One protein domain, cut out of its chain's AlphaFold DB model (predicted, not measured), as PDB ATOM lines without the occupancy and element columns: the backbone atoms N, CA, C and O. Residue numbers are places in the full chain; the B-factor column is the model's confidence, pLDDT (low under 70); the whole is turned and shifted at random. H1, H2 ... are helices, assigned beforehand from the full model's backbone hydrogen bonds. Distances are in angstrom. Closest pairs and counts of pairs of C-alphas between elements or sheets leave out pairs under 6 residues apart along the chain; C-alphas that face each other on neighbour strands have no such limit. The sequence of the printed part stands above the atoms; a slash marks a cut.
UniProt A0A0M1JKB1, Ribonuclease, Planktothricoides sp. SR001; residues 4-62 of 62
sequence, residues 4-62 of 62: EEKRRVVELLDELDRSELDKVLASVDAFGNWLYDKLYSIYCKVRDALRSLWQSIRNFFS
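What this domain is: This is residues 4 to 62 of the 62 residues of the protein "Ribonuclease" of Planktothricoides sp. SR001 (UniProt A0A0M1JKB1). A long helix, H4, has its first part in a small compact head and sticks out of it as a straight arm, residues 48 to 62. In the head the three short helices H1, H2 and H3 follow one another round to the start of H4: H2 and H3 make a corner, H3 and the start of H4 form a helical hairpin, and the first residues of H1 come near H4 again. The printed part has 59 residues with four named helices, H1, H2, H3 and H4 in chain order, and no named strand; the class is all helix. The whole is loose, with a radius of gyration of the C-alphas of 13.7 A, and the arm makes much of its length in spans of 45 by 23 by 16 A.

Where its parts are: H4, the longest helix, covers residues 40 to 60 and measures 30.1 A from C-alpha 40 at (-42.263, -6.147, -40.066) to C-alpha 60 at (-42.566, -11.416, -10.383). Before it comes H3, residues 28 to 38, 15.1 A long. H2, residues 18 to 25, is 10.3 A long. H1, residues 4 to 14, is 15.3 A long and begins with C-alpha 4 at (-50.779, -18.751, -40.842).

How they stand to each other: H4 touches H3 with residues 42 to 44 alone, and the closest C-alphas are those of Leu 35 and Tyr 43, 5.1 A apart. The two form a hairpin and run opposite ways at a shallow tilt of 33 degrees, only just short of steep. H3 and H2 touch only at the corner by their link, where the closest C-alphas, those of Val 24 and Phe 31, are 4.9 A apart. They run opposite ways at a steep tilt of 69 degrees, only just short of about perpendicular. H1 and H2 are close but not clearly touching, with the closest C-alphas, those of Leu 13 and Leu 21, 6.6 A apart; they run opposite ways at a steep tilt of 41 degrees. H1 and H4 are also close but not clearly touching: the C-alphas of Glu 5 and Ile 42, their closest, are 7.2 A apart. H1 and H3 are only just apart, at 8.4 A, and H2 and H4 are apart. In H1, H2, H3 and H4 every O i to N i+4 pair is within hydrogen-bond range.

The domain as a whole: The two C-alphas farthest apart are those of Asp 17 and Ser 62, at 44.9 A. Residues 48 to 62, of which 48 to 60 belong to H4, stand free; the body without them has 44 residues, spans 26 by 21 by 13 A and has a radius of gyration of 9.8 A. The links H1 to H2, H2 to H3 and H3 to H4 are tight. The printed part has no cut and ends at Ser 62, the chain's last residue. The mean pLDDT of the printed part is 92.3, and no printed residue is under 70.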
ATOM      1  N   GLU A   4     -51.096 -19.247 -39.499       90.56
ATOM      2  CA  GLU A   4     -50.779 -18.751 -40.842       90.56
ATOM      3  C   GLU A   4     -49.506 -17.890 -40.856       90.56
ATOM      4  O   GLU A   4     -48.637 -18.041 -41.707       90.56
ATOM      5  N   GLU A   5     -49.344 -17.015 -39.860       89.12
ATOM      6  CA  GLU A   5     -48.141 -16.186 -39.740       89.12
ATOM      7  C   GLU A   5     -46.894 -17.023 -39.461       89.12
ATOM      8  O   GLU A   5     -45.827 -16.731 -39.995       89.12
ATOM      9  N   LYS A   6     -47.024 -18.080 -38.648       90.25
ATOM     10  CA  LYS A   6     -45.930 -19.033 -38.411       90.25
ATOM     11  C   LYS A   6     -45.559 -19.756 -39.699       90.25
ATOM     12  O   LYS A   6     -44.378 -19.864 -40.008       90.25
ATOM     13  N   ARG A   7     -46.559 -20.226 -40.445       92.88
ATOM     14  CA  ARG A   7     -46.355 -20.932 -41.707       92.88
ATOM     15  C   ARG A   7     -45.613 -20.059 -42.714       92.88
ATOM     16  O   ARG A   7     -44.610 -20.494 -43.258       92.88
ATOM     17  N   ARG A   8     -46.021 -18.798 -42.845       90.81
ATOM     18  CA  ARG A   8     -45.358 -17.829 -43.723       90.81
ATOM     19  C   ARG A   8     -43.903 -17.548 -43.339       90.81
ATOM     20  O   ARG A   8     -43.074 -17.335 -44.215       90.81
ATOM     21  N   VAL A   9     -43.581 -17.531 -42.043       92.00
ATOM     22  CA  VAL A   9     -42.185 -17.423 -41.583       92.00
ATOM     23  C   VAL A   9     -41.381 -18.643 -42.018       92.00
ATOM     24  O   VAL A   9     -40.279 -18.473 -42.520       92.00
ATOM     25  N   VAL A  10     -41.924 -19.852 -41.843       92.94
ATOM     26  CA  VAL A  10     -41.249 -21.100 -42.234       92.94
ATOM     27  C   VAL A  10     -41.031 -21.158 -43.744       92.94
ATOM     28  O   VAL A  10     -39.915 -21.413 -44.170       92.94
ATOM     29  N   GLU A  11     -42.048 -20.826 -44.542       94.12
ATOM     30  CA  GLU A  11     -41.941 -20.791 -46.007       94.12
ATOM     31  C   GLU A  11     -40.827 -19.837 -46.470       94.12
ATOM     32  O   GLU A  11     -40.007 -20.206 -47.304       94.12
ATOM     33  N   LEU A  12     -40.718 -18.649 -45.866       91.69
ATOM     34  CA  LEU A  12     -39.646 -17.699 -46.186       91.69
ATOM     35  C   LEU A  12     -38.259 -18.143 -45.703       91.69
ATOM     36  O   LEU A  12     -37.264 -17.708 -46.272       91.69
ATOM     37  N   LEU A  13     -38.174 -18.956 -44.648       92.88
ATOM     38  CA  LEU A  13     -36.907 -19.543 -44.203       92.88
ATOM     39  C   LEU A  13     -36.463 -20.681 -45.129       92.88
ATOM     40  O   LEU A  13     -35.270 -20.805 -45.388       92.88
ATOM     41  N   ASP A  14     -37.406 -21.469 -45.651       93.81
ATOM     42  CA  ASP A  14     -37.136 -22.554 -46.602       93.81
ATOM     43  C   ASP A  14     -36.654 -22.033 -47.971       93.81
ATOM     44  O   ASP A  14     -35.983 -22.755 -48.710       93.81
ATOM     45  N   GLU A  15     -36.964 -20.776 -48.308       94.19
ATOM     46  CA  GLU A  15     -36.476 -20.091 -49.514       94.19
ATOM     47  C   GLU A  15     -35.026 -19.583 -49.395       94.19
ATOM     48  O   GLU A  15     -34.409 -19.265 -50.415       94.19
ATOM     49  N   LEU A  16     -34.468 -19.498 -48.180       93.44
ATOM     50  CA  LEU A  16     -33.100 -19.022 -47.964       93.44
ATOM     51  C   LEU A  16     -32.069 -20.089 -48.323       93.44
ATOM     52  O   LEU A  16     -32.260 -21.287 -48.093       93.44
ATOM     53  N   ASP A  17     -30.907 -19.649 -48.811       94.81
ATOM     54  CA  ASP A  17     -29.772 -20.557 -48.904       94.81
ATOM     55  C   ASP A  17     -29.281 -20.963 -47.503       94.81
ATOM     56  O   ASP A  17     -29.499 -20.266 -46.510       94.81
ATOM     57  N   ARG A  18     -28.586 -22.105 -47.399       92.94
ATOM     58  CA  ARG A  18     -28.100 -22.611 -46.100       92.94
ATOM     59  C   ARG A  18     -27.241 -21.598 -45.343       92.94
ATOM     60  O   ARG A  18     -27.324 -21.534 -44.125       92.94
ATOM     61  N   SER A  19     -26.416 -20.824 -46.044       93.88
ATOM     62  CA  SER A  19     -25.521 -19.851 -45.416       93.88
ATOM     63  C   SER A  19     -26.275 -18.638 -44.867       93.88
ATOM     64  O   SER A  19     -25.875 -18.065 -43.855       93.88
ATOM     65  N   GLU A  20     -27.354 -18.232 -45.532       92.44
ATOM     66  CA  GLU A  20     -28.256 -17.176 -45.089       92.44
ATOM     67  C   GLU A  20     -29.132 -17.659 -43.939       92.44
ATOM     68  O   GLU A  20     -29.239 -16.964 -42.930       92.44
ATOM     69  N   LEU A  21     -29.672 -18.873 -44.040       94.50
ATOM     70  CA  LEU A  21     -30.443 -19.505 -42.977       94.50
ATOM     71  C   LEU A  21     -29.618 -19.635 -41.691       94.50
ATOM     72  O   LEU A  21     -30.083 -19.228 -40.626       94.50
ATOM     73  N   ASP A  22     -28.374 -20.110 -41.788       94.94
ATOM     74  CA  ASP A  22     -27.471 -20.228 -40.638       94.94
ATOM     75  C   ASP A  22     -27.212 -18.863 -39.976       94.94
ATOM     76  O   ASP A  22     -27.175 -18.765 -38.751       94.94
ATOM     77  N   LYS A  23     -27.087 -17.784 -40.764       94.50
ATOM     78  CA  LYS A  23     -26.939 -16.417 -40.227       94.50
ATOM     79  C   LYS A  23     -28.211 -15.940 -39.536       94.50
ATOM     80  O   LYS A  23     -28.125 -15.347 -38.465       94.50
ATOM     81  N   VAL A  24     -29.373 -16.183 -40.141       94.38
ATOM     82  CA  VAL A  24     -30.676 -15.783 -39.595       94.38
ATOM     83  C   VAL A  24     -30.963 -16.513 -38.284       94.38
ATOM     84  O   VAL A  24     -31.452 -15.899 -37.339       94.38
ATOM     85  N   LEU A  25     -30.615 -17.797 -38.193       93.38
ATOM     86  CA  LEU A  25     -30.849 -18.630 -37.013       93.38
ATOM     87  C   LEU A  25     -29.723 -18.567 -35.966       93.38
ATOM     88  O   LEU A  25     -29.848 -19.177 -34.905       93.38
ATOM     89  N   ALA A  26     -28.647 -17.813 -36.218       95.38
ATOM     90  CA  ALA A  26     -27.495 -17.725 -35.318       95.38
ATOM     91  C   ALA A  26     -27.831 -17.120 -33.944       95.38
ATOM     92  O   ALA A  26     -27.178 -17.435 -32.947       95.38
ATOM     93  N   SER A  27     -28.822 -16.225 -33.875       93.94
ATOM     94  CA  SER A  27     -29.269 -15.617 -32.621       93.94
ATOM     95  C   SER A  27     -30.688 -15.062 -32.724       93.94
ATOM     96  O   SER A  27     -31.211 -14.823 -33.812       93.94
ATOM     97  N   VAL A  28     -31.303 -14.797 -31.566       89.31
ATOM     98  CA  VAL A  28     -32.613 -14.129 -31.490       89.31
ATOM     99  C   VAL A  28     -32.558 -12.733 -32.116       89.31
ATOM    100  O   VAL A  28     -33.507 -12.340 -32.788       89.31
ATOM    101  N   ASP A  29     -31.450 -12.006 -31.952       92.00
ATOM    102  CA  ASP A  29     -31.263 -10.689 -32.570       92.00
ATOM    103  C   ASP A  29     -31.136 -10.786 -34.094       92.00
ATOM    104  O   ASP A  29     -31.738  -9.989 -34.810       92.00
ATOM    105  N   ALA A  30     -30.397 -11.776 -34.610       93.44
ATOM    106  CA  ALA A  30     -30.270 -12.000 -36.049       93.44
ATOM    107  C   ALA A  30     -31.626 -12.355 -36.675       93.44
ATOM    108  O   ALA A  30     -32.030 -11.752 -37.671       93.44
ATOM    109  N   PHE A  31     -32.372 -13.250 -36.028       93.25
ATOM    110  CA  PHE A  31     -33.725 -13.607 -36.434       93.25
ATOM    111  C   PHE A  31     -34.686 -12.413 -36.345       93.25
ATOM    112  O   PHE A  31     -35.482 -12.178 -37.254       93.25
ATOM    113  N   GLY A  32     -34.586 -11.613 -35.281       93.56
ATOM    114  CA  GLY A  32     -35.367 -10.391 -35.094       93.56
ATOM    115  C   GLY A  32     -35.093  -9.344 -36.176       93.56
ATOM    116  O   GLY A  32     -36.039  -8.776 -36.720       93.56
ATOM    117  N   ASN A  33     -33.827  -9.135 -36.540       94.06
ATOM    118  CA  ASN A  33     -33.426  -8.230 -37.620       94.06
ATOM    119  C   ASN A  33     -33.922  -8.720 -38.986       94.06
ATOM    120  O   ASN A  33     -34.411  -7.925 -39.787       94.06
ATOM    121  N   TRP A  34     -33.855 -10.026 -39.243       95.81
ATOM    122  CA  TRP A  34     -34.404 -10.612 -40.464       95.81
ATOM    123  C   TRP A  34     -35.927 -10.458 -40.539       95.81
ATOM    124  O   TRP A  34     -36.456 -10.039 -41.569       95.81
ATOM    125  N   LEU A  35     -36.645 -10.706 -39.437       94.50
ATOM    126  CA  LEU A  35     -38.086 -10.460 -39.367       94.50
ATOM    127  C   LEU A  35     -38.420  -8.979 -39.561       94.50
ATOM    128  O   LEU A  35     -39.429  -8.671 -40.187       94.50
ATOM    129  N   TYR A  36     -37.608  -8.064 -39.028       93.62
ATOM    130  CA  TYR A  36     -37.798  -6.628 -39.228       93.62
ATOM    131  C   TYR A  36     -37.747  -6.261 -40.718       93.62
ATOM    132  O   TYR A  36     -38.611  -5.514 -41.177       93.62
ATOM    133  N   ASP A  37     -36.794  -6.831 -41.461       92.25
ATOM    134  CA  ASP A  37     -36.612  -6.590 -42.898       92.25
ATOM    135  C   ASP A  37     -37.688  -7.273 -43.760       92.25
ATOM    136  O   ASP A  37     -38.289  -6.646 -44.631       92.25
ATOM    137  N   LYS A  38     -37.977  -8.558 -43.512       90.12
ATOM    138  CA  LYS A  38     -38.870  -9.359 -44.371       90.12
ATOM    139  C   LYS A  38     -40.342  -9.293 -43.984       90.12
ATOM    140  O   LYS A  38     -41.217  -9.411 -44.841       90.12
ATOM    141  N   LEU A  39     -40.638  -9.158 -42.694       91.62
ATOM    142  CA  LEU A  39     -41.964  -9.389 -42.122       91.62
ATOM    143  C   LEU A  39     -42.227  -8.464 -40.922       91.62
ATOM    144  O   LEU A  39     -42.529  -8.921 -39.816       91.62
ATOM    145  N   TYR A  40     -42.167  -7.147 -41.138       91.81
ATOM    146  CA  TYR A  40     -42.263  -6.147 -40.066       91.81
ATOM    147  C   TYR A  40     -43.476  -6.319 -39.126       91.81
ATOM    148  O   TYR A  40     -43.380  -6.101 -37.916       91.81
ATOM    149  N   SER A  41     -44.627  -6.750 -39.656       92.12
ATOM    150  CA  SER A  41     -45.824  -7.016 -38.841       92.12
ATOM    151  C   SER A  41     -45.613  -8.172 -37.852       92.12
ATOM    152  O   SER A  41     -45.993  -8.075 -36.682       92.12
ATOM    153  N   ILE A  42     -44.950  -9.246 -38.291       91.81
ATOM    154  CA  ILE A  42     -44.617 -10.397 -37.444       91.81
ATOM    155  C   ILE A  42     -43.511 -10.016 -36.462       91.81
ATOM    156  O   ILE A  42     -43.623 -10.335 -35.279       91.81
ATOM    157  N   TYR A  43     -42.508  -9.251 -36.905       93.88
ATOM    158  CA  TYR A  43     -41.500  -8.667 -36.018       93.88
ATOM    159  C   TYR A  43     -42.136  -7.899 -34.853       93.88
ATOM    160  O   TYR A  43     -41.808  -8.160 -33.696       93.88
ATOM    161  N   CYS A  44     -43.091  -7.003 -35.131       93.94
ATOM    162  CA  CYS A  44     -43.792  -6.256 -34.083       93.94
ATOM    163  C   CYS A  44     -44.463  -7.195 -33.074       93.94
ATOM    164  O   CYS A  44     -44.318  -7.000 -31.871       93.94
ATOM    165  N   LYS A  45     -45.126  -8.256 -33.548       93.06
ATOM    166  CA  LYS A  45     -45.784  -9.247 -32.682       93.06
ATOM    167  C   LYS A  45     -44.796 -10.005 -31.795       93.06
ATOM    168  O   LYS A  45     -45.077 -10.201 -30.615       93.06
ATOM    169  N   VAL A  46     -43.654 -10.424 -32.343       89.81
ATOM    170  CA  VAL A  46     -42.595 -11.110 -31.582       89.81
ATOM    171  C   VAL A  46     -41.988 -10.168 -30.542       89.81
ATOM    172  O   VAL A  46     -41.882 -10.525 -29.369       89.81
ATOM    173  N   ARG A  47     -41.664  -8.934 -30.939       92.06
ATOM    174  CA  ARG A  47     -41.131  -7.897 -30.048       92.06
ATOM    175  C   ARG A  47     -42.087  -7.590 -28.897       92.06
ATOM    176  O   ARG A  47     -41.662  -7.508 -27.747       92.06
ATOM    177  N   ASP A  48     -43.372  -7.421 -29.189       93.50
ATOM    178  CA  ASP A  48     -44.370  -7.082 -28.177       93.50
ATOM    179  C   ASP A  48     -44.591  -8.252 -27.200       93.50
ATOM    180  O   ASP A  48     -44.730  -8.027 -25.996       93.50
ATOM    181  N   ALA A  49     -44.513  -9.502 -27.675       90.62
ATOM    182  CA  ALA A  49     -44.538 -10.686 -26.817       90.62
ATOM    183  C   ALA A  49     -43.316 -10.760 -25.882       90.62
ATOM    184  O   ALA A  49     -43.481 -10.979 -24.681       90.62
ATOM    185  N   LEU A  50     -42.104 -10.510 -26.394       89.19
ATOM    186  CA  LEU A  50     -40.882 -10.439 -25.578       89.19
ATOM    187  C   LEU A  50     -40.963  -9.321 -24.536       89.19
ATOM    188  O   LEU A  50     -40.597  -9.513 -23.375       89.19
ATOM    189  N   ARG A  51     -41.500  -8.161 -24.925       91.56
ATOM    190  CA  ARG A  51     -41.727  -7.042 -24.008       91.56
ATOM    191  C   ARG A  51     -42.710  -7.422 -22.905       91.56
ATOM    192  O   ARG A  51     -42.450  -7.119 -21.743       91.56
ATOM    193  N   SER A  52     -43.811  -8.088 -23.254       92.94
ATOM    194  CA  SER A  52     -44.794  -8.576 -22.283       92.94
ATOM    195  C   SER A  52     -44.167  -9.574 -21.311       92.94
ATOM    196  O   SER A  52     -44.341  -9.431 -20.104       92.94
ATOM    197  N   LEU A  53     -43.392 -10.536 -21.818       91.06
ATOM    198  CA  LEU A  53     -42.686 -11.518 -20.996       91.06
ATOM    199  C   LEU A  53     -41.729 -10.838 -20.011       91.06
ATOM    200  O   LEU A  53     -41.730 -11.161 -18.826       91.06
ATOM    201  N   TRP A  54     -40.951  -9.861 -20.479       91.38
ATOM    202  CA  TRP A  54     -40.045  -9.106 -19.619       91.38
ATOM    203  C   TRP A  54     -40.783  -8.361 -18.504       91.38
ATOM    204  O   TRP A  54     -40.345  -8.386 -17.355       91.38
ATOM    205  N   GLN A  55     -41.922  -7.733 -18.811       94.06
ATOM    206  CA  GLN A  55     -42.747  -7.090 -17.784       94.06
ATOM    207  C   GLN A  55     -43.284  -8.106 -16.771       94.06
ATOM    208  O   GLN A  55     -43.254  -7.834 -15.575       94.06
ATOM    209  N   SER A  56     -43.709  -9.293 -17.215       93.75
ATOM    210  CA  SER A  56     -44.129 -10.370 -16.311       93.75
ATOM    211  C   SER A  56     -43.000 -10.820 -15.381       93.75
ATOM    212  O   SER A  56     -43.224 -10.951 -14.182       93.75
ATOM    213  N   ILE A  57     -41.783 -10.994 -15.905       91.81
ATOM    214  CA  ILE A  57     -40.597 -11.339 -15.107       91.81
ATOM    215  C   ILE A  57     -40.296 -10.232 -14.094       91.81
ATOM    216  O   ILE A  57     -40.127 -10.504 -12.909       91.81
ATOM    217  N   ARG A  58     -40.269  -8.971 -14.539       94.69
ATOM    218  CA  ARG A  58     -40.020  -7.822 -13.664       94.69
ATOM    219  C   ARG A  58     -41.040  -7.751 -12.527       94.69
ATOM    220  O   ARG A  58     -40.642  -7.518 -11.396       94.69
ATOM    221  N   ASN A  59     -42.321  -7.962 -12.821       94.00
ATOM    222  CA  ASN A  59     -43.385  -7.940 -11.817       94.00
ATOM    223  C   ASN A  59     -43.311  -9.123 -10.847       94.00
ATOM    224  O   ASN A  59     -43.765  -8.996  -9.722       94.00
ATOM    225  N   PHE A  60     -42.765 -10.266 -11.267       91.19
ATOM    226  CA  PHE A  60     -42.566 -11.416 -10.383       91.19
ATOM    227  C   PHE A  60     -41.468 -11.169  -9.336       91.19
ATOM    228  O   PHE A  60     -41.568 -11.648  -8.212       91.19
ATOM    229  N   PHE A  61     -40.422 -10.429  -9.706       89.19
ATOM    230  CA  PHE A  61     -39.302 -10.097  -8.818       89.19
ATOM    231  C   PHE A  61     -39.476  -8.777  -8.050       89.19
ATOM    232  O   PHE A  61     -38.571  -8.402  -7.302       89.19
ATOM    233  N   SER A  62     -40.581  -8.057  -8.260       73.19
ATOM    234  CA  SER A  62     -40.859  -6.752  -7.649       73.19
ATOM    235  C   SER A  62     -41.903  -6.852  -6.551       73.19
ATOM    236  O   SER A  62     -41.854  -5.945  -5.693       73.19
TER     237      SER A  62